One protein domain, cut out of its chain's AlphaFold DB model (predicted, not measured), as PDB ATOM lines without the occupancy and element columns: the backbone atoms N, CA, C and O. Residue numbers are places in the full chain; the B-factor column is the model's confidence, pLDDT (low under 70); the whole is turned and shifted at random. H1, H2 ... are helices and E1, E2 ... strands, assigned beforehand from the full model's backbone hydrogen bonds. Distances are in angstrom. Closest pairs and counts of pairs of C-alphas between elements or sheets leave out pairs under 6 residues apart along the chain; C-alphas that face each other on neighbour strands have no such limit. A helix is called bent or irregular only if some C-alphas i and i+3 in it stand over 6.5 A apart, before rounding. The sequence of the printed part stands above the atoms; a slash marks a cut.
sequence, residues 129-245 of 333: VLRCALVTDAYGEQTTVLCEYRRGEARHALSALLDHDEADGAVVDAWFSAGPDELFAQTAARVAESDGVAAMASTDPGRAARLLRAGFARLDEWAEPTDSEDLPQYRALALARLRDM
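Overview. This is residues 129 to 245 of the 333 residues of an uncharacterized protein of Actinocatenispora sera (UniProt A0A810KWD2). A twisted sheet of five strands makes the middle layer of this domain, with one helix, H1, over one face, running along the strands, and two helices, H2 and H3, over the other face, running across them. H2 and H3 form a helical hairpin, and the sheet begins as a row of strand hairpins, E1 to E4, with E5 added beside E1 after the chain has passed through H1. The printed part has 117 residues with five named strands and three named helices in the order E1 E2 E3 E4 H1 E5 H2 H3; the sheet's order is E4 E3 E2 E1 E5, all antiparallel. The class is mixed, helices and strands. The whole is compact, with a radius of gyration of the C-alphas of 13.6 A, and rounded, with spans of 37 by 37 by 26 A.

Arrangement. E1, residues 129 to 137, and E2, residues 142 to 151, are a hairpin; N 133 and O 146 are 2.9 A apart, within hydrogen-bond range. E2 and E3, residues 154 to 163, form the next hairpin, with N 147 and O 158 at 3.0 A. E3 and E4, residues 170 to 177, form a third, with N 159 and O 175 at 2.9 A. E1 to E4 are a meander, each strand the antiparallel neighbour of the one before. E4, an edge strand, bends by 51 degrees at residue 173. H1, residues 180 to 192, is on the sheet at a height of 8.6 A. It runs along the strands, at 15 degrees to E2 on the local plane, over E2, E1 and, only just, E3, on which 3 of its C-alphas fall. Its closest C-alphas to E3 are those of Pro 180 and Ala 157, 5.1 A apart. E5, residues 198 to 203, is the other edge strand, antiparallel to E1, with N 134 and O 201 at 2.8 A. H2, residues 205 to 221, is on the opposite face from H1 at a height of 7.6 A, across the strands at 64 degrees to E2 on the local plane. Its closest C-alphas to E4 are those of Gly 215 and Ala 170, 4.0 A apart. H3, residues 231 to 244, is on the same face as H2 at a height of 8.6 A, only just across the strands at 63 degrees to E2 on the local plane. Its closest C-alphas to E4 are those of Leu 231 and Ala 174, 4.5 A apart. These helices on both faces give three layers. H2 and H3 touch through residues 209 to 213 and 239 to 242 alone, closest at the C-alphas of Ala 209 and Leu 242, 6.1 A apart; they run opposite ways at a steep tilt of 43 degrees. H1 is apart from H2 and H3. Every O i to N i+4 pair is within hydrogen-bond range in H1 and H2, and 7 of 10 are in H3, which is irregular: C-alphas 233 and 236 are 7.5 A apart.

Along the chain. E1 begins at C-alpha 129, (9.000, -21.001, 32.365), and is 24.5 A long. E2 measures 29.6 A, E3 30.1 A and E4 20.9 A. H1 begins at C-alpha 180, (16.913, -12.750, 29.218), and measures 18.3 A; E5 measures 15.5 A. H2 measures 24.1 A, and H3, 19.3 A, ends at C-alpha 244, (6.086, -26.682, 27.748).

Size, cuts and confidence. The two C-alphas farthest apart, those of Tyr 139 and Gly 152, are 39.1 A apart, whereas the first and last printed C-alphas are 6.6 A apart. The printed part has no cut. No link is long; E3 to E4 and H2 to H3 are short, and the others are tight. The mean pLDDT of the printed part is 95.1, and no printed residue is under 70.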
ATOM      1  N   VAL A 129       9.283 -22.439  32.512       95.50
ATOM      2  CA  VAL A 129       9.000 -21.001  32.365       95.50
ATOM      3  C   VAL A 129       9.317 -20.303  33.682       95.50
ATOM      4  O   VAL A 129       8.843 -20.735  34.730       95.50
ATOM      5  N   LEU A 130      10.109 -19.232  33.644       94.81
ATOM      6  CA  LEU A 130      10.513 -18.505  34.853       94.81
ATOM      7  C   LEU A 130       9.677 -17.252  35.099       94.81
ATOM      8  O   LEU A 130       9.237 -17.011  36.218       94.81
ATOM      9  N   ARG A 131       9.461 -16.448  34.058       95.38
ATOM     10  CA  ARG A 131       8.641 -15.233  34.118       95.38
ATOM     11  C   ARG A 131       8.125 -14.871  32.737       95.38
ATOM     12  O   ARG A 131       8.792 -15.150  31.740       95.38
ATOM     13  N   CYS A 132       6.987 -14.191  32.694       98.38
ATOM     14  CA  CYS A 132       6.495 -13.543  31.489       98.38
ATOM     15  C   CYS A 132       6.084 -12.093  31.782       98.38
ATOM     16  O   CYS A 132       5.753 -11.726  32.915       98.38
ATOM     17  N   ALA A 133       6.117 -11.265  30.743       98.44
ATOM     18  CA  ALA A 133       5.635  -9.892  30.766       98.44
ATOM     19  C   ALA A 133       4.912  -9.562  29.456       98.44
ATOM     20  O   ALA A 133       5.193 -10.155  28.414       98.44
ATOM     21  N   LEU A 134       3.988  -8.612  29.528       98.44
ATOM     22  CA  LEU A 134       3.334  -8.011  28.375       98.44
ATOM     23  C   LEU A 134       3.802  -6.571  28.253       98.44
ATOM     24  O   LEU A 134       3.864  -5.860  29.256       98.44
ATOM     25  N   VAL A 135       4.090  -6.154  27.027       98.25
ATOM     26  CA  VAL A 135       4.209  -4.749  26.655       98.25
ATOM     27  C   VAL A 135       3.063  -4.429  25.718       98.25
ATOM     28  O   VAL A 135       2.951  -5.045  24.663       98.25
ATOM     29  N   THR A 136       2.212  -3.495  26.110       97.19
ATOM     30  CA  THR A 136       1.058  -3.051  25.321       97.19
ATOM     31  C   THR A 136       1.210  -1.577  25.012       97.19
ATOM     32  O   THR A 136       1.621  -0.817  25.894       97.19
ATOM     33  N   ASP A 137       0.868  -1.162  23.799       94.94
ATOM     34  CA  ASP A 137       0.698   0.262  23.524       94.94
ATOM     35  C   ASP A 137      -0.622   0.795  24.114       94.94
ATOM     36  O   ASP A 137      -1.506   0.037  24.527       94.94
ATOM     37  N   ALA A 138      -0.737   2.119  24.183       92.94
ATOM     38  CA  ALA A 138      -1.890   2.826  24.729       92.94
ATOM     39  C   ALA A 138      -3.173   2.689  23.883       92.94
ATOM     40  O   ALA A 138      -4.258   2.999  24.378       92.94
ATOM     41  N   TYR A 139      -3.062   2.242  22.631       91.75
ATOM     42  CA  TYR A 139      -4.169   2.088  21.684       91.75
ATOM     43  C   TYR A 139      -4.700   0.647  21.636       91.75
ATOM     44  O   TYR A 139      -5.813   0.416  21.166       91.75
ATOM     45  N   GLY A 140      -3.947  -0.313  22.179       91.31
ATOM     46  CA  GLY A 140      -4.257  -1.739  22.127       91.31
ATOM     47  C   GLY A 140      -4.008  -2.368  20.756       91.31
ATOM     48  O   GLY A 140      -4.512  -3.460  20.503       91.31
ATOM     49  N   GLU A 141      -3.254  -1.702  19.882       95.31
ATOM     50  CA  GLU A 141      -2.994  -2.157  18.509       95.31
ATOM     51  C   GLU A 141      -1.959  -3.280  18.484       95.31
ATOM     52  O   GLU A 141      -2.041  -4.203  17.680       95.31
ATOM     53  N   GLN A 142      -1.001  -3.252  19.403       96.75
ATOM     54  CA  GLN A 142       0.097  -4.194  19.473       96.75
ATOM     55  C   GLN A 142       0.325  -4.696  20.894       96.75
ATOM     56  O   GLN A 142       0.090  -4.040  21.915       96.75
ATOM     57  N   THR A 143       0.808  -5.930  20.980       98.25
ATOM     58  CA  THR A 143       1.242  -6.524  22.242       98.25
ATOM     59  C   THR A 143       2.511  -7.321  22.026       98.25
ATOM     60  O   THR A 143       2.509  -8.305  21.296       98.25
ATOM     61  N   THR A 144       3.589  -6.951  22.710       98.50
ATOM     62  CA  THR A 144       4.774  -7.806  22.808       98.50
ATOM     63  C   THR A 144       4.656  -8.707  24.028       98.50
ATOM     64  O   THR A 144       4.532  -8.231  25.156       98.50
ATOM     65  N   VAL A 145       4.727 -10.017  23.819       98.62
ATOM     66  CA  VAL A 145       4.831 -11.014  24.883       98.62
ATOM     67  C   VAL A 145       6.300 -11.377  25.067       98.62
ATOM     68  O   VAL A 145       6.962 -11.832  24.131       98.62
ATOM     69  N   LEU A 146       6.800 -11.209  26.288       98.62
ATOM     70  CA  LEU A 146       8.112 -11.681  26.715       98.62
ATOM     71  C   LEU A 146       7.933 -12.902  27.608       98.62
ATOM     72  O   LEU A 146       7.171 -12.837  28.569       98.62
ATOM     73  N   CYS A 147       8.667 -13.982  27.350       98.44
ATOM     74  CA  CYS A 147       8.720 -15.127  28.258       98.44
ATOM     75  C   CYS A 147      10.139 -15.661  28.382       98.44
ATOM     76  O   CYS A 147      10.806 -15.932  27.385       98.44
ATOM     77  N   GLU A 148      10.580 -15.831  29.621       97.69
ATOM     78  CA  GLU A 148      11.864 -16.416  29.967       97.69
ATOM     79  C   GLU A 148      11.723 -17.906  30.264       97.69
ATOM     80  O   GLU A 148      10.831 -18.330  31.004       97.69
ATOM     81  N   TYR A 149      12.664 -18.680  29.736       95.88
ATOM     82  CA  TYR A 149      12.739 -20.118  29.888       95.88
ATOM     83  C   TYR A 149      14.091 -20.536  30.452       95.88
ATOM     84  O   TYR A 149      15.113 -19.890  30.210       95.88
ATOM     85  N   ARG A 150      14.097 -21.673  31.147       93.62
ATOM     86  CA  ARG A 150      15.302 -22.300  31.681       93.62
ATOM     87  C   ARG A 150      15.329 -23.794  31.398       93.62
ATOM     88  O   ARG A 150      14.319 -24.484  31.546       93.62
ATOM     89  N   ARG A 151      16.520 -24.290  31.074       89.75
ATOM     90  CA  ARG A 151      16.860 -25.711  31.012       89.75
ATOM     91  C   ARG A 151      18.207 -25.926  31.694       89.75
ATOM     92  O   ARG A 151      19.229 -25.479  31.185       89.75
ATOM     93  N   GLY A 152      18.211 -26.602  32.842       86.62
ATOM     94  CA  GLY A 152      19.407 -26.652  33.684       86.62
ATOM     95  C   GLY A 152      19.872 -25.231  34.019       86.62
ATOM     96  O   GLY A 152      19.084 -24.429  34.518       86.62
ATOM     97  N   GLU A 153      21.120 -24.909  33.687       85.25
ATOM     98  CA  GLU A 153      21.689 -23.564  33.856       85.25
ATOM     99  C   GLU A 153      21.434 -22.633  32.659       85.25
ATOM    100  O   GLU A 153      21.502 -21.412  32.798       85.25
ATOM    101  N   ALA A 154      21.100 -23.184  31.487       88.00
ATOM    102  CA  ALA A 154      20.855 -22.395  30.288       88.00
ATOM    103  C   ALA A 154      19.531 -21.628  30.407       88.00
ATOM    104  O   ALA A 154      18.482 -22.209  30.713       88.00
ATOM    105  N   ARG A 155      19.578 -20.321  30.138       93.56
ATOM    106  CA  ARG A 155      18.409 -19.438  30.089       93.56
ATOM    107  C   ARG A 155      18.321 -18.761  28.729       93.56
ATOM    108  O   ARG A 155      19.327 -18.347  28.164       93.56
ATOM    109  N   HIS A 156      17.102 -18.594  28.244       95.44
ATOM    110  CA  HIS A 156      16.800 -17.845  27.028       95.44
ATOM    111  C   HIS A 156      15.403 -17.244  27.143       95.44
ATOM    112  O   HIS A 156      14.570 -17.727  27.906       95.44
ATOM    113  N   ALA A 157      15.120 -16.196  26.381       97.12
ATOM    114  CA  ALA A 157      13.812 -15.556  26.377       97.12
ATOM    115  C   ALA A 157      13.266 -15.409  24.961       97.12
ATOM    116  O   ALA A 157      14.012 -15.101  24.039       97.12
ATOM    117  N   LEU A 158      11.963 -15.627  24.815       98.44
ATOM    118  CA  LEU A 158      11.191 -15.295  23.623       98.44
ATOM    119  C   LEU A 158      10.688 -13.856  23.748       98.44
ATOM    120  O   LEU A 158      10.145 -13.494  24.792       98.44
ATOM    121  N   SER A 159      10.804 -13.095  22.665       98.56
ATOM    122  CA  SER A 159      10.033 -11.879  22.418       98.56
ATOM    123  C   SER A 159       9.168 -12.111  21.188       98.56
ATOM    124  O   SER A 159       9.705 -12.444  20.134       98.56
ATOM    125  N   ALA A 160       7.853 -11.954  21.311       98.62
ATOM    126  CA  ALA A 160       6.919 -12.103  20.198       98.62
ATOM    127  C   ALA A 160       5.947 -10.924  20.149       98.62
ATOM    128  O   ALA A 160       5.329 -10.598  21.159       98.62
ATOM    129  N   LEU A 161       5.816 -10.307  18.979       98.38
ATOM    130  CA  LEU A 161       4.929  -9.182  18.715       98.38
ATOM    131  C   LEU A 161       3.635  -9.690  18.081       98.38
ATOM    132  O   LEU A 161       3.675 -10.339  17.035       98.38
ATOM    133  N   LEU A 162       2.509  -9.380  18.714       98.12
ATOM    134  CA  LEU A 162       1.170  -9.557  18.174       98.12
ATOM    135  C   LEU A 162       0.668  -8.213  17.649       98.12
ATOM    136  O   LEU A 162       0.857  -7.196  18.320       98.12
ATOM    137  N   ASP A 163       0.009  -8.237  16.497       96.44
ATOM    138  CA  ASP A 163      -0.656  -7.080  15.897       96.44
ATOM    139  C   ASP A 163      -2.164  -7.352  15.828       96.44
ATOM    140  O   ASP A 163      -2.614  -8.288  15.168       96.44
ATOM    141  N   HIS A 164      -2.933  -6.576  16.589       95.44
ATOM    142  CA  HIS A 164      -4.378  -6.717  16.771       95.44
ATOM    143  C   HIS A 164      -5.196  -5.899  15.772       95.44
ATOM    144  O   HIS A 164      -6.397  -6.141  15.667       95.44
ATOM    145  N   ASP A 165      -4.581  -4.957  15.050       93.12
ATOM    146  CA  ASP A 165      -5.282  -4.077  14.108       93.12
ATOM    147  C   ASP A 165      -5.142  -4.576  12.669       93.12
ATOM    148  O   ASP A 165      -6.116  -5.007  12.044       93.12
ATOM    149  N   GLU A 166      -3.917  -4.584  12.145       90.56
ATOM    150  CA  GLU A 166      -3.667  -5.032  10.779       90.56
ATOM    151  C   GLU A 166      -3.691  -6.552  10.696       90.56
ATOM    152  O   GLU A 166      -4.105  -7.083   9.660       90.56
ATOM    153  N   ALA A 167      -3.280  -7.235  11.777       91.56
ATOM    154  CA  ALA A 167      -3.080  -8.675  11.765       91.56
ATOM    155  C   ALA A 167      -4.066  -9.538  12.574       91.56
ATOM    156  O   ALA A 167      -3.806 -10.725  12.779       91.56
ATOM    157  N   ASP A 168      -5.203  -8.982  13.009       92.19
ATOM    158  CA  ASP A 168      -6.266  -9.704  13.743       92.19
ATOM    159  C   ASP A 168      -5.732 -10.577  14.906       92.19
ATOM    160  O   ASP A 168      -6.167 -11.707  15.155       92.19
ATOM    161  N   GLY A 169      -4.718 -10.062  15.604       94.12
ATOM    162  CA  GLY A 169      -4.067 -10.685  16.754       94.12
ATOM    163  C   GLY A 169      -2.982 -11.705  16.403       94.12
ATOM    164  O   GLY A 169      -2.515 -12.419  17.295       94.12
ATOM    165  N   ALA A 170      -2.573 -11.814  15.137       96.81
ATOM    166  CA  ALA A 170      -1.508 -12.715  14.715       96.81
ATOM    167  C   ALA A 170      -0.139 -12.294  15.261       96.81
ATOM    168  O   ALA A 170       0.153 -11.111  15.443       96.81
ATOM    169  N   VAL A 171       0.736 -13.281  15.479       97.94
ATOM    170  CA  VAL A 171       2.157 -13.010  15.730       97.94
ATOM    171  C   VAL A 171       2.800 -12.550  14.423       97.94
ATOM    172  O   VAL A 171       2.909 -13.334  13.482       97.94
ATOM    173  N   VAL A 172       3.255 -11.300  14.383       96.94
ATOM    174  CA  VAL A 172       3.882 -10.678  13.204       96.94
ATOM    175  C   VAL A 172       5.407 -10.649  13.281       96.94
ATOM    176  O   VAL A 172       6.072 -10.579  12.248       96.94
ATOM    177  N   ASP A 173       5.977 -10.777  14.483       97.81
ATOM    178  CA  ASP A 173       7.417 -10.936  14.681       97.81
ATOM    179  C   ASP A 173       7.729 -11.809  15.905       97.81
ATOM    180  O   ASP A 173       6.995 -11.776  16.894       97.81
ATOM    181  N   ALA A 174       8.805 -12.598  15.862       98.06
ATOM    182  CA  ALA A 174       9.248 -13.386  17.013       98.06
ATOM    183  C   ALA A 174      10.732 -13.748  16.943       98.06
ATOM    184  O   ALA A 174      11.226 -14.179  15.902       98.06
ATOM    185  N   TRP A 175      11.423 -13.655  18.079       97.38
ATOM    186  CA  TRP A 175      12.845 -13.979  18.180       97.38
ATOM    187  C   TRP A 175      13.258 -14.407  19.594       97.38
ATOM    188  O   TRP A 175      12.550 -14.153  20.572       97.38
ATOM    189  N   PHE A 176      14.414 -15.074  19.701       96.75
ATOM    190  CA  PHE A 176      14.984 -15.510  20.979       96.75
ATOM    191  C   PHE A 176      16.249 -14.736  21.365       96.75
ATOM    192  O   PHE A 176      17.137 -14.520  20.542       96.75
ATOM    193  N   SER A 177      16.356 -14.389  22.646       94.88
ATOM    194  CA  SER A 177      17.564 -13.863  23.286       94.88
ATOM    195  C   SER A 177      18.205 -14.923  24.180       94.88
ATOM    196  O   SER A 177      17.508 -15.555  24.970       94.88
ATOM    197  N   ALA A 178      19.532 -15.055  24.134       91.88
ATOM    198  CA  ALA A 178      20.304 -15.796  25.140       91.88
ATOM    199  C   ALA A 178      20.532 -14.983  26.436       91.88
ATOM    200  O   ALA A 178      20.926 -15.537  27.456       91.88
ATOM    201  N   GLY A 179      20.287 -13.668  26.405       94.50
ATOM    202  CA  GLY A 179      20.386 -12.761  27.550       94.50
ATOM    203  C   GLY A 179      18.998 -12.310  28.000       94.50
ATOM    204  O   GLY A 179      18.557 -11.234  27.586       94.50
ATOM    205  N   PRO A 180      18.264 -13.108  28.798       96.12
ATOM    206  CA  PRO A 180      16.913 -12.750  29.218       96.12
ATOM    207  C   PRO A 180      16.895 -11.492  30.092       96.12
ATOM    208  O   PRO A 180      16.065 -10.621  29.874       96.12
ATOM    209  N   ASP A 181      17.832 -11.337  31.029       97.50
ATOM    210  CA  ASP A 181      17.866 -10.153  31.898       97.50
ATOM    211  C   ASP A 181      18.113  -8.870  31.104       97.50
ATOM    212  O   ASP A 181      17.437  -7.867  31.322       97.50
ATOM    213  N   GLU A 182      19.018  -8.931  30.126       97.69
ATOM    214  CA  GLU A 182      19.279  -7.827  29.209       97.69
ATOM    215  C   GLU A 182      18.043  -7.497  28.361       97.69
ATOM    216  O   GLU A 182      17.671  -6.330  28.270       97.69
ATOM    217  N   LEU A 183      17.363  -8.501  27.794       97.75
ATOM    218  CA  LEU A 183      16.128  -8.294  27.033       97.75
ATOM    219  C   LEU A 183      15.064  -7.580  27.876       97.75
ATOM    220  O   LEU A 183      14.525  -6.561  27.451       97.75
ATOM    221  N   PHE A 184      14.771  -8.086  29.075       98.25
ATOM    222  CA  PHE A 184      13.754  -7.490  29.942       98.25
ATOM    223  C   PHE A 184      14.141  -6.072  30.383       98.25
ATOM    224  O   PHE A 184      13.295  -5.179  30.347       98.25
ATOM    225  N   ALA A 185      15.406  -5.842  30.749       98.00
ATOM    226  CA  ALA A 185      15.887  -4.524  31.157       98.00
ATOM    227  C   ALA A 185      15.826  -3.507  30.009       98.00
ATOM    228  O   ALA A 185      15.327  -2.397  30.191       98.00
ATOM    229  N   GLN A 186      16.277  -3.886  28.810       97.56
ATOM    230  CA  GLN A 186      16.221  -3.004  27.647       97.56
ATOM    231  C   GLN A 186      14.782  -2.710  27.212       97.56
ATOM    232  O   GLN A 186      14.489  -1.599  26.773       97.56
ATOM    233  N   THR A 187      13.877  -3.685  27.305       97.88
ATOM    234  CA  THR A 187      12.461  -3.452  27.005       97.88
ATOM    235  C   THR A 187      11.829  -2.515  28.031       97.88
ATOM    236  O   THR A 187      11.154  -1.569  27.639       97.88
ATOM    237  N   ALA A 188      12.110  -2.700  29.324       97.44
ATOM    238  CA  ALA A 188      11.645  -1.792  30.371       97.44
ATOM    239  C   ALA A 188      12.173  -0.360  30.173       97.44
ATOM    240  O   ALA A 188      11.412   0.593  30.322       97.44
ATOM    241  N   ALA A 189      13.441  -0.202  29.775       97.25
ATOM    242  CA  ALA A 189      14.020   1.101  29.451       97.25
ATOM    243  C   ALA A 189      13.298   1.774  28.270       97.25
ATOM    244  O   ALA A 189      12.873   2.918  28.391       97.25
ATOM    245  N   ARG A 190      13.056   1.043  27.171       96.25
ATOM    246  CA  ARG A 190      12.293   1.561  26.017       96.25
ATOM    247  C   ARG A 190      10.864   1.964  26.381       96.25
ATOM    248  O   ARG A 190      10.346   2.936  25.849       96.25
ATOM    249  N   VAL A 191      10.225   1.220  27.281       97.00
ATOM    250  CA  VAL A 191       8.888   1.551  27.788       97.00
ATOM    251  C   VAL A 191       8.925   2.830  28.624       97.00
ATOM    252  O   VAL A 191       8.069   3.690  28.439       97.00
ATOM    253  N   ALA A 192       9.932   3.008  29.482       96.25
ATOM    254  CA  ALA A 192      10.108   4.239  30.253       96.25
ATOM    255  C   ALA A 192      10.363   5.467  29.356       96.25
ATOM    256  O   ALA A 192       9.853   6.544  29.642       96.25
ATOM    257  N   GLU A 193      11.091   5.292  28.251       96.56
ATOM    258  CA  GLU A 193      11.350   6.326  27.236       96.56
ATOM    259  C   GLU A 193      10.138   6.627  26.335       96.56
ATOM    260  O   GLU A 193      10.184   7.559  25.536       96.56
ATOM    261  N   SER A 194       9.054   5.847  26.424       93.12
ATOM    262  CA  SER A 194       7.884   5.993  25.548       93.12
ATOM    263  C   SER A 194       6.910   7.101  25.969       93.12
ATOM    264  O   SER A 194       5.864   7.244  25.344       93.12
ATOM    265  N   ASP A 195       7.205   7.848  27.038       91.44
ATOM    266  CA  ASP A 195       6.350   8.913  27.585       91.44
ATOM    267  C   ASP A 195       4.884   8.475  27.813       91.44
ATOM    268  O   ASP A 195       3.934   9.226  27.599       91.44
ATOM    269  N   GLY A 196       4.694   7.224  28.254       89.81
ATOM    270  CA  GLY A 196       3.382   6.637  28.554       89.81
ATOM    271  C   GLY A 196       2.648   6.029  27.354       89.81
ATOM    272  O   GLY A 196       1.528   5.547  27.517       89.81
ATOM    273  N   VAL A 197       3.263   6.011  26.166       93.88
ATOM    274  CA  VAL A 197       2.699   5.360  24.970       93.88
ATOM    275  C   VAL A 197       2.704   3.837  25.097       93.88
ATOM    276  O   VAL A 197       1.836   3.183  24.524       93.88
ATOM    277  N   ALA A 198       3.643   3.263  25.848       96.19
ATOM    278  CA  ALA A 198       3.684   1.840  26.148       96.19
ATOM    279  C   ALA A 198       3.646   1.587  27.657       96.19
ATOM    280  O   ALA A 198       4.150   2.374  28.460       96.19
ATOM    281  N   ALA A 199       3.091   0.441  28.040       96.81
ATOM    282  CA  ALA A 199       3.096  -0.052  29.408       96.81
ATOM    283  C   ALA A 199       3.638  -1.480  29.445       96.81
ATOM    284  O   ALA A 199       3.262  -2.311  28.620       96.81
ATOM    285  N   MET A 200       4.500  -1.769  30.421       97.75
ATOM    286  CA  MET A 200       5.013  -3.112  30.681       97.75
ATOM    287  C   MET A 200       4.467  -3.630  32.006       97.75
ATOM    288  O   MET A 200       4.604  -2.972  33.036       97.75
ATOM    289  N   ALA A 201       3.895  -4.829  31.991       97.62
ATOM    290  CA  ALA A 201       3.374  -5.487  33.182       97.62
ATOM    291  C   ALA A 201       3.793  -6.959  33.222       97.62
ATOM    292  O   ALA A 201       3.835  -7.636  32.193       97.62
ATOM    293  N   SER A 202       4.076  -7.475  34.420       97.38
ATOM    294  CA  SER A 202       4.222  -8.921  34.608       97.38
ATOM    295  C   SER A 202       2.892  -9.620  34.316       97.38
ATOM    296  O   SER A 202       1.822  -9.079  34.591       97.38
ATOM    297  N   THR A 203       2.959 -10.823  33.749       96.94
ATOM    298  CA  THR A 203       1.789 -11.664  33.492       96.94
ATOM    299  C   THR A 203       2.060 -13.089  33.941       96.94
ATOM    300  O   THR A 203       3.200 -13.560  33.889       96.94
ATOM    301  N   ASP A 204       1.004 -13.805  34.324       94.06
ATOM    302  CA  ASP A 204       1.109 -15.237  34.559       94.06
ATOM    303  C   ASP A 204       1.448 -15.983  33.246       94.06
ATOM    304  O   ASP A 204       1.009 -15.565  32.160       94.06
ATOM    305  N   PRO A 205       2.216 -17.087  33.315       95.06
ATOM    306  CA  PRO A 205       2.579 -17.875  32.140       95.06
ATOM    307  C   PRO A 205       1.392 -18.416  31.333       95.06
ATOM    308  O   PRO A 205       1.504 -18.520  30.115       95.06
ATOM    309  N   GLY A 206       0.252 -18.742  31.950       94.69
ATOM    310  CA  GLY A 206      -0.899 -19.273  31.211       94.69
ATOM    311  C   GLY A 206      -1.557 -18.229  30.322       94.69
ATOM    312  O   GLY A 206      -1.885 -18.515  29.171       94.69
ATOM    313  N   ARG A 207      -1.690 -16.989  30.805       95.06
ATOM    314  CA  ARG A 207      -2.153 -15.865  29.984       95.06
ATOM    315  C   ARG A 207      -1.217 -15.602  28.810       95.06
ATOM    316  O   ARG A 207      -1.702 -15.451  27.690       95.06
ATOM    317  N   ALA A 208       0.096 -15.591  29.040       97.00
ATOM    318  CA  ALA A 208       1.070 -15.453  27.958       97.00
ATOM    319  C   ALA A 208       0.955 -16.605  26.944       97.00
ATOM    320  O   ALA A 208       0.912 -16.363  25.737       97.00
ATOM    321  N   ALA A 209       0.813 -17.844  27.421       96.50
ATOM    322  CA  ALA A 209       0.649 -19.015  26.569       96.50
ATOM    323  C   ALA A 209      -0.631 -18.948  25.722       96.50
ATOM    324  O   ALA A 209      -0.585 -19.278  24.540       96.50
ATOM    325  N   ARG A 210      -1.760 -18.490  26.283       95.75
ATOM    326  CA  ARG A 210      -3.011 -18.291  25.528       95.75
ATOM    327  C   ARG A 210      -2.847 -17.273  24.402       95.75
ATOM    328  O   ARG A 210      -3.218 -17.581  23.273       95.75
ATOM    329  N   LEU A 211      -2.268 -16.106  24.697       96.75
ATOM    330  CA  LEU A 211      -2.023 -15.061  23.694       96.75
ATOM    331  C   LEU A 211      -1.141 -15.586  22.561       96.75
ATOM    332  O   LEU A 211      -1.500 -15.484  21.393       96.75
ATOM    333  N   LEU A 212      -0.022 -16.217  22.911       97.81
ATOM    334  CA  LEU A 212       0.914 -16.753  21.931       97.81
ATOM    335  C   LEU A 212       0.301 -17.891  21.102       97.81
ATOM    336  O   LEU A 212       0.454 -17.897  19.884       97.81
ATOM    337  N   ARG A 213      -0.420 -18.838  21.719       96.75
ATOM    338  CA  ARG A 213      -1.099 -19.926  20.989       96.75
ATOM    339  C   ARG A 213      -2.126 -19.372  20.001       96.75
ATOM    340  O   ARG A 213      -2.141 -19.817  18.858       96.75
ATOM    341  N   ALA A 214      -2.937 -18.401  20.422       96.69
ATOM    342  CA  ALA A 214      -3.905 -17.749  19.547       96.69
ATOM    343  C   ALA A 214      -3.211 -17.010  18.393       96.69
ATOM    344  O   ALA A 214      -3.557 -17.229  17.236       96.69
ATOM    345  N   GLY A 215      -2.183 -16.212  18.685       97.50
ATOM    346  CA  GLY A 215      -1.489 -15.433  17.662       97.50
ATOM    347  C   GLY A 215      -0.708 -16.288  16.658       97.50
ATOM    348  O   GLY A 215      -0.717 -15.988  15.465       97.50
ATOM    349  N   PHE A 216      -0.079 -17.389  17.087       96.88
ATOM    350  CA  PHE A 216       0.542 -18.335  16.151       96.88
ATOM    351  C   PHE A 216      -0.495 -19.110  15.330       96.88
ATOM    352  O   PHE A 216      -0.241 -19.382  14.160       96.88
ATOM    353  N   ALA A 217      -1.657 -19.444  15.902       95.31
ATOM    354  CA  ALA A 217      -2.745 -20.049  15.134       95.31
ATOM    355  C   ALA A 217      -3.253 -19.093  14.043       95.31
ATOM    356  O   ALA A 217      -3.420 -19.513  12.903       95.31
ATOM    357  N   ARG A 218      -3.400 -17.797  14.353       95.69
ATOM    358  CA  ARG A 218      -3.774 -16.779  13.357       95.69
ATOM    359  C   ARG A 218      -2.715 -16.554  12.293       95.69
ATOM    360  O   ARG A 218      -3.059 -16.478  11.120       95.69
ATOM    361  N   LEU A 219      -1.436 -16.557  12.666       94.75
ATOM    362  CA  LEU A 219      -0.341 -16.569  11.694       94.75
ATOM    363  C   LEU A 219      -0.439 -17.770  10.739       94.75
ATOM    364  O   LEU A 219      -0.158 -17.634   9.555       94.75
ATOM    365  N   ASP A 220      -0.811 -18.947  11.239       91.44
ATOM    366  CA  ASP A 220      -0.904 -20.160  10.419       91.44
ATOM    367  C   ASP A 220      -2.141 -20.189   9.511       91.44
ATOM    368  O   ASP A 220      -2.102 -20.799   8.441       91.44
ATOM    369  N   GLU A 221      -3.223 -19.524   9.915       90.88
ATOM    370  CA  GLU A 221      -4.398 -19.267   9.073       90.88
ATOM    371  C   GLU A 221      -4.102 -18.220   7.988       90.88
ATOM    372  O   GLU A 221      -4.690 -18.261   6.900       90.88
ATOM    373  N   TRP A 222      -3.150 -17.323   8.250       82.94
ATOM    374  CA  TRP A 222      -2.660 -16.345   7.290       82.94
ATOM    375  C   TRP A 222      -1.874 -17.039   6.173       82.94
ATOM    376  O   TRP A 222      -0.683 -17.326   6.276       82.94
ATOM    377  N   ALA A 223      -2.545 -17.311   5.056       77.56
ATOM    378  CA  ALA A 223      -1.978 -18.007   3.899       77.56
ATOM    379  C   ALA A 223      -1.001 -17.147   3.063       77.56
ATOM    380  O   ALA A 223      -0.896 -17.329   1.847       77.56
ATOM    381  N   GLU A 224      -0.286 -16.214   3.691       85.31
ATOM    382  CA  GLU A 224       0.672 -15.322   3.043       85.31
ATOM    383  C   GLU A 224       2.031 -15.362   3.748       85.31
ATOM    384  O   GLU A 224       2.112 -15.556   4.964       85.31
ATOM    385  N   PRO A 225       3.129 -15.189   2.995       86.00
ATOM    386  CA  PRO A 225       4.444 -15.023   3.582       86.00
ATOM    387  C   PRO A 225       4.491 -13.875   4.589       86.00
ATOM    388  O   PRO A 225       4.032 -12.778   4.290       86.00
ATOM    389  N   THR A 226       5.117 -14.103   5.745       89.62
ATOM    390  CA  THR A 226       5.443 -13.006   6.661       89.62
ATOM    391  C   THR A 226       6.607 -12.193   6.100       89.62
ATOM    392  O   THR A 226       7.562 -12.751   5.547       89.62
ATOM    393  N   ASP A 227       6.542 -10.877   6.286       91.12
ATOM    394  CA  ASP A 227       7.634  -9.953   5.980       91.12
ATOM    395  C   ASP A 227       8.721  -9.929   7.074       91.12
ATOM    396  O   ASP A 227       9.792  -9.350   6.862       91.12
ATOM    397  N   SER A 228       8.493 -10.570   8.231       94.06
ATOM    398  CA  SER A 228       9.513 -10.686   9.278       94.06
ATOM    399  C   SER A 228      10.667 -11.588   8.827       94.06
ATOM    400  O   SER A 228      10.485 -12.710   8.343       94.06
ATOM    401  N   GLU A 229      11.895 -11.095   9.019       92.56
ATOM    402  CA  GLU A 229      13.104 -11.885   8.787       92.56
ATOM    403  C   GLU A 229      13.298 -12.958   9.871       92.56
ATOM    404  O   GLU A 229      13.830 -14.025   9.558       92.56
ATOM    405  N   ASP A 230      12.883 -12.693  11.113       95.94
ATOM    406  CA  ASP A 230      13.200 -13.510  12.289       95.94
ATOM    407  C   ASP A 230      12.103 -14.543  12.592       95.94
ATOM    408  O   ASP A 230      12.411 -15.714  12.826       95.94
ATOM    409  N   LEU A 231      10.827 -14.162  12.478       96.44
ATOM    410  CA  LEU A 231       9.681 -15.010  12.821       96.44
ATOM    411  C   LEU A 231       9.747 -16.417  12.206       96.44
ATOM    412  O   LEU A 231       9.605 -17.381  12.965       96.44
ATOM    413  N   PRO A 232      10.012 -16.610  10.893       95.88
ATOM    414  CA  PRO A 232      10.116 -17.956  10.339       95.88
ATOM    415  C   PRO A 232      11.178 -18.795  11.055       95.88
ATOM    416  O   PRO A 232      10.912 -19.947  11.391       95.88
ATOM    417  N   GLN A 233      12.350 -18.212  11.333       95.56
ATOM    418  CA  GLN A 233      13.513 -18.907  11.895       95.56
ATOM    419  C   GLN A 233      13.252 -19.415  13.316       95.56
ATOM    420  O   GLN A 233      13.752 -20.468  13.702       95.56
ATOM    421  N   TYR A 234      12.439 -18.691  14.088       97.25
ATOM    422  CA  TYR A 234      12.154 -19.028  15.481       97.25
ATOM    423  C   TYR A 234      10.787 -19.682  15.696       97.25
ATOM    424  O   TYR A 234      10.541 -20.205  16.784       97.25
ATOM    425  N   ARG A 235       9.902 -19.715  14.688       97.12
ATOM    426  CA  ARG A 235       8.520 -20.215  14.820       97.12
ATOM    427  C   ARG A 235       8.455 -21.618  15.423       97.12
ATOM    428  O   ARG A 235       7.721 -21.841  16.382       97.12
ATOM    429  N   ALA A 236       9.224 -22.572  14.894       97.31
ATOM    430  CA  ALA A 236       9.195 -23.952  15.391       97.31
ATOM    431  C   ALA A 236       9.670 -24.060  16.852       97.31
ATOM    432  O   ALA A 236       9.090 -24.815  17.637       97.31
ATOM    433  N   LEU A 237      10.674 -23.263  17.228       97.00
ATOM    434  CA  LEU A 237      11.178 -23.189  18.596       97.00
ATOM    435  C   LEU A 237      10.157 -22.543  19.537       97.00
ATOM    436  O   LEU A 237       9.888 -23.092  20.601       97.00
ATOM    437  N   ALA A 238       9.529 -21.438  19.133       97.44
ATOM    438  CA  ALA A 238       8.471 -20.785  19.900       97.44
ATOM    439  C   ALA A 238       7.293 -21.740  20.152       97.44
ATOM    440  O   ALA A 238       6.862 -21.902  21.292       97.44
ATOM    441  N   LEU A 239       6.845 -22.465  19.121       96.81
ATOM    442  CA  LEU A 239       5.815 -23.497  19.255       96.81
ATOM    443  C   LEU A 239       6.241 -24.644  20.179       96.81
ATOM    444  O   LEU A 239       5.388 -25.218  20.854       96.81
ATOM    445  N   ALA A 240       7.528 -25.003  20.212       96.25
ATOM    446  CA  ALA A 240       8.043 -25.979  21.171       96.25
ATOM    447  C   ALA A 240       7.962 -25.469  22.602       96.25
ATOM    448  O   ALA A 240       7.411 -26.161  23.449       96.25
ATOM    449  N   ARG A 241       8.390 -24.230  22.850       95.81
ATOM    450  CA  ARG A 241       8.273 -23.623  24.179       95.81
ATOM    451  C   ARG A 241       6.823 -23.512  24.640       95.81
ATOM    452  O   ARG A 241       6.540 -23.816  25.788       95.81
ATOM    453  N   LEU A 242       5.891 -23.189  23.743       95.12
ATOM    454  CA  LEU A 242       4.458 -23.136  24.063       95.12
ATOM    455  C   LEU A 242       3.849 -24.479  24.470       95.12
ATOM    456  O   LEU A 242       2.823 -24.483  25.154       95.12
ATOM    457  N   ARG A 243       4.437 -25.604  24.047       94.00
ATOM    458  CA  ARG A 243       4.023 -26.935  24.516       94.00
ATOM    459  C   ARG A 243       4.462 -27.201  25.954       94.00
ATOM    460  O   ARG A 243       3.782 -27.956  26.632       94.00
ATOM    461  N   ASP A 244       5.540 -26.557  26.393       91.31
ATOM    462  CA  ASP A 244       6.086 -26.682  27.748       91.31
ATOM    463  C   ASP A 244       5.472 -25.659  28.726       91.31
ATOM    464  O   ASP A 244       5.678 -25.742  29.935       91.31
ATOM    465  N   MET A 245       4.727 -24.667  28.221       90.94
ATOM    466  CA  MET A 245       4.003 -23.701  29.050       90.94
ATOM    467  C   MET A 245       2.702 -24.299  29.603       90.94
ATOM    468  O   MET A 245       2.029 -25.034  28.869       90.94
TER     469      MET A 245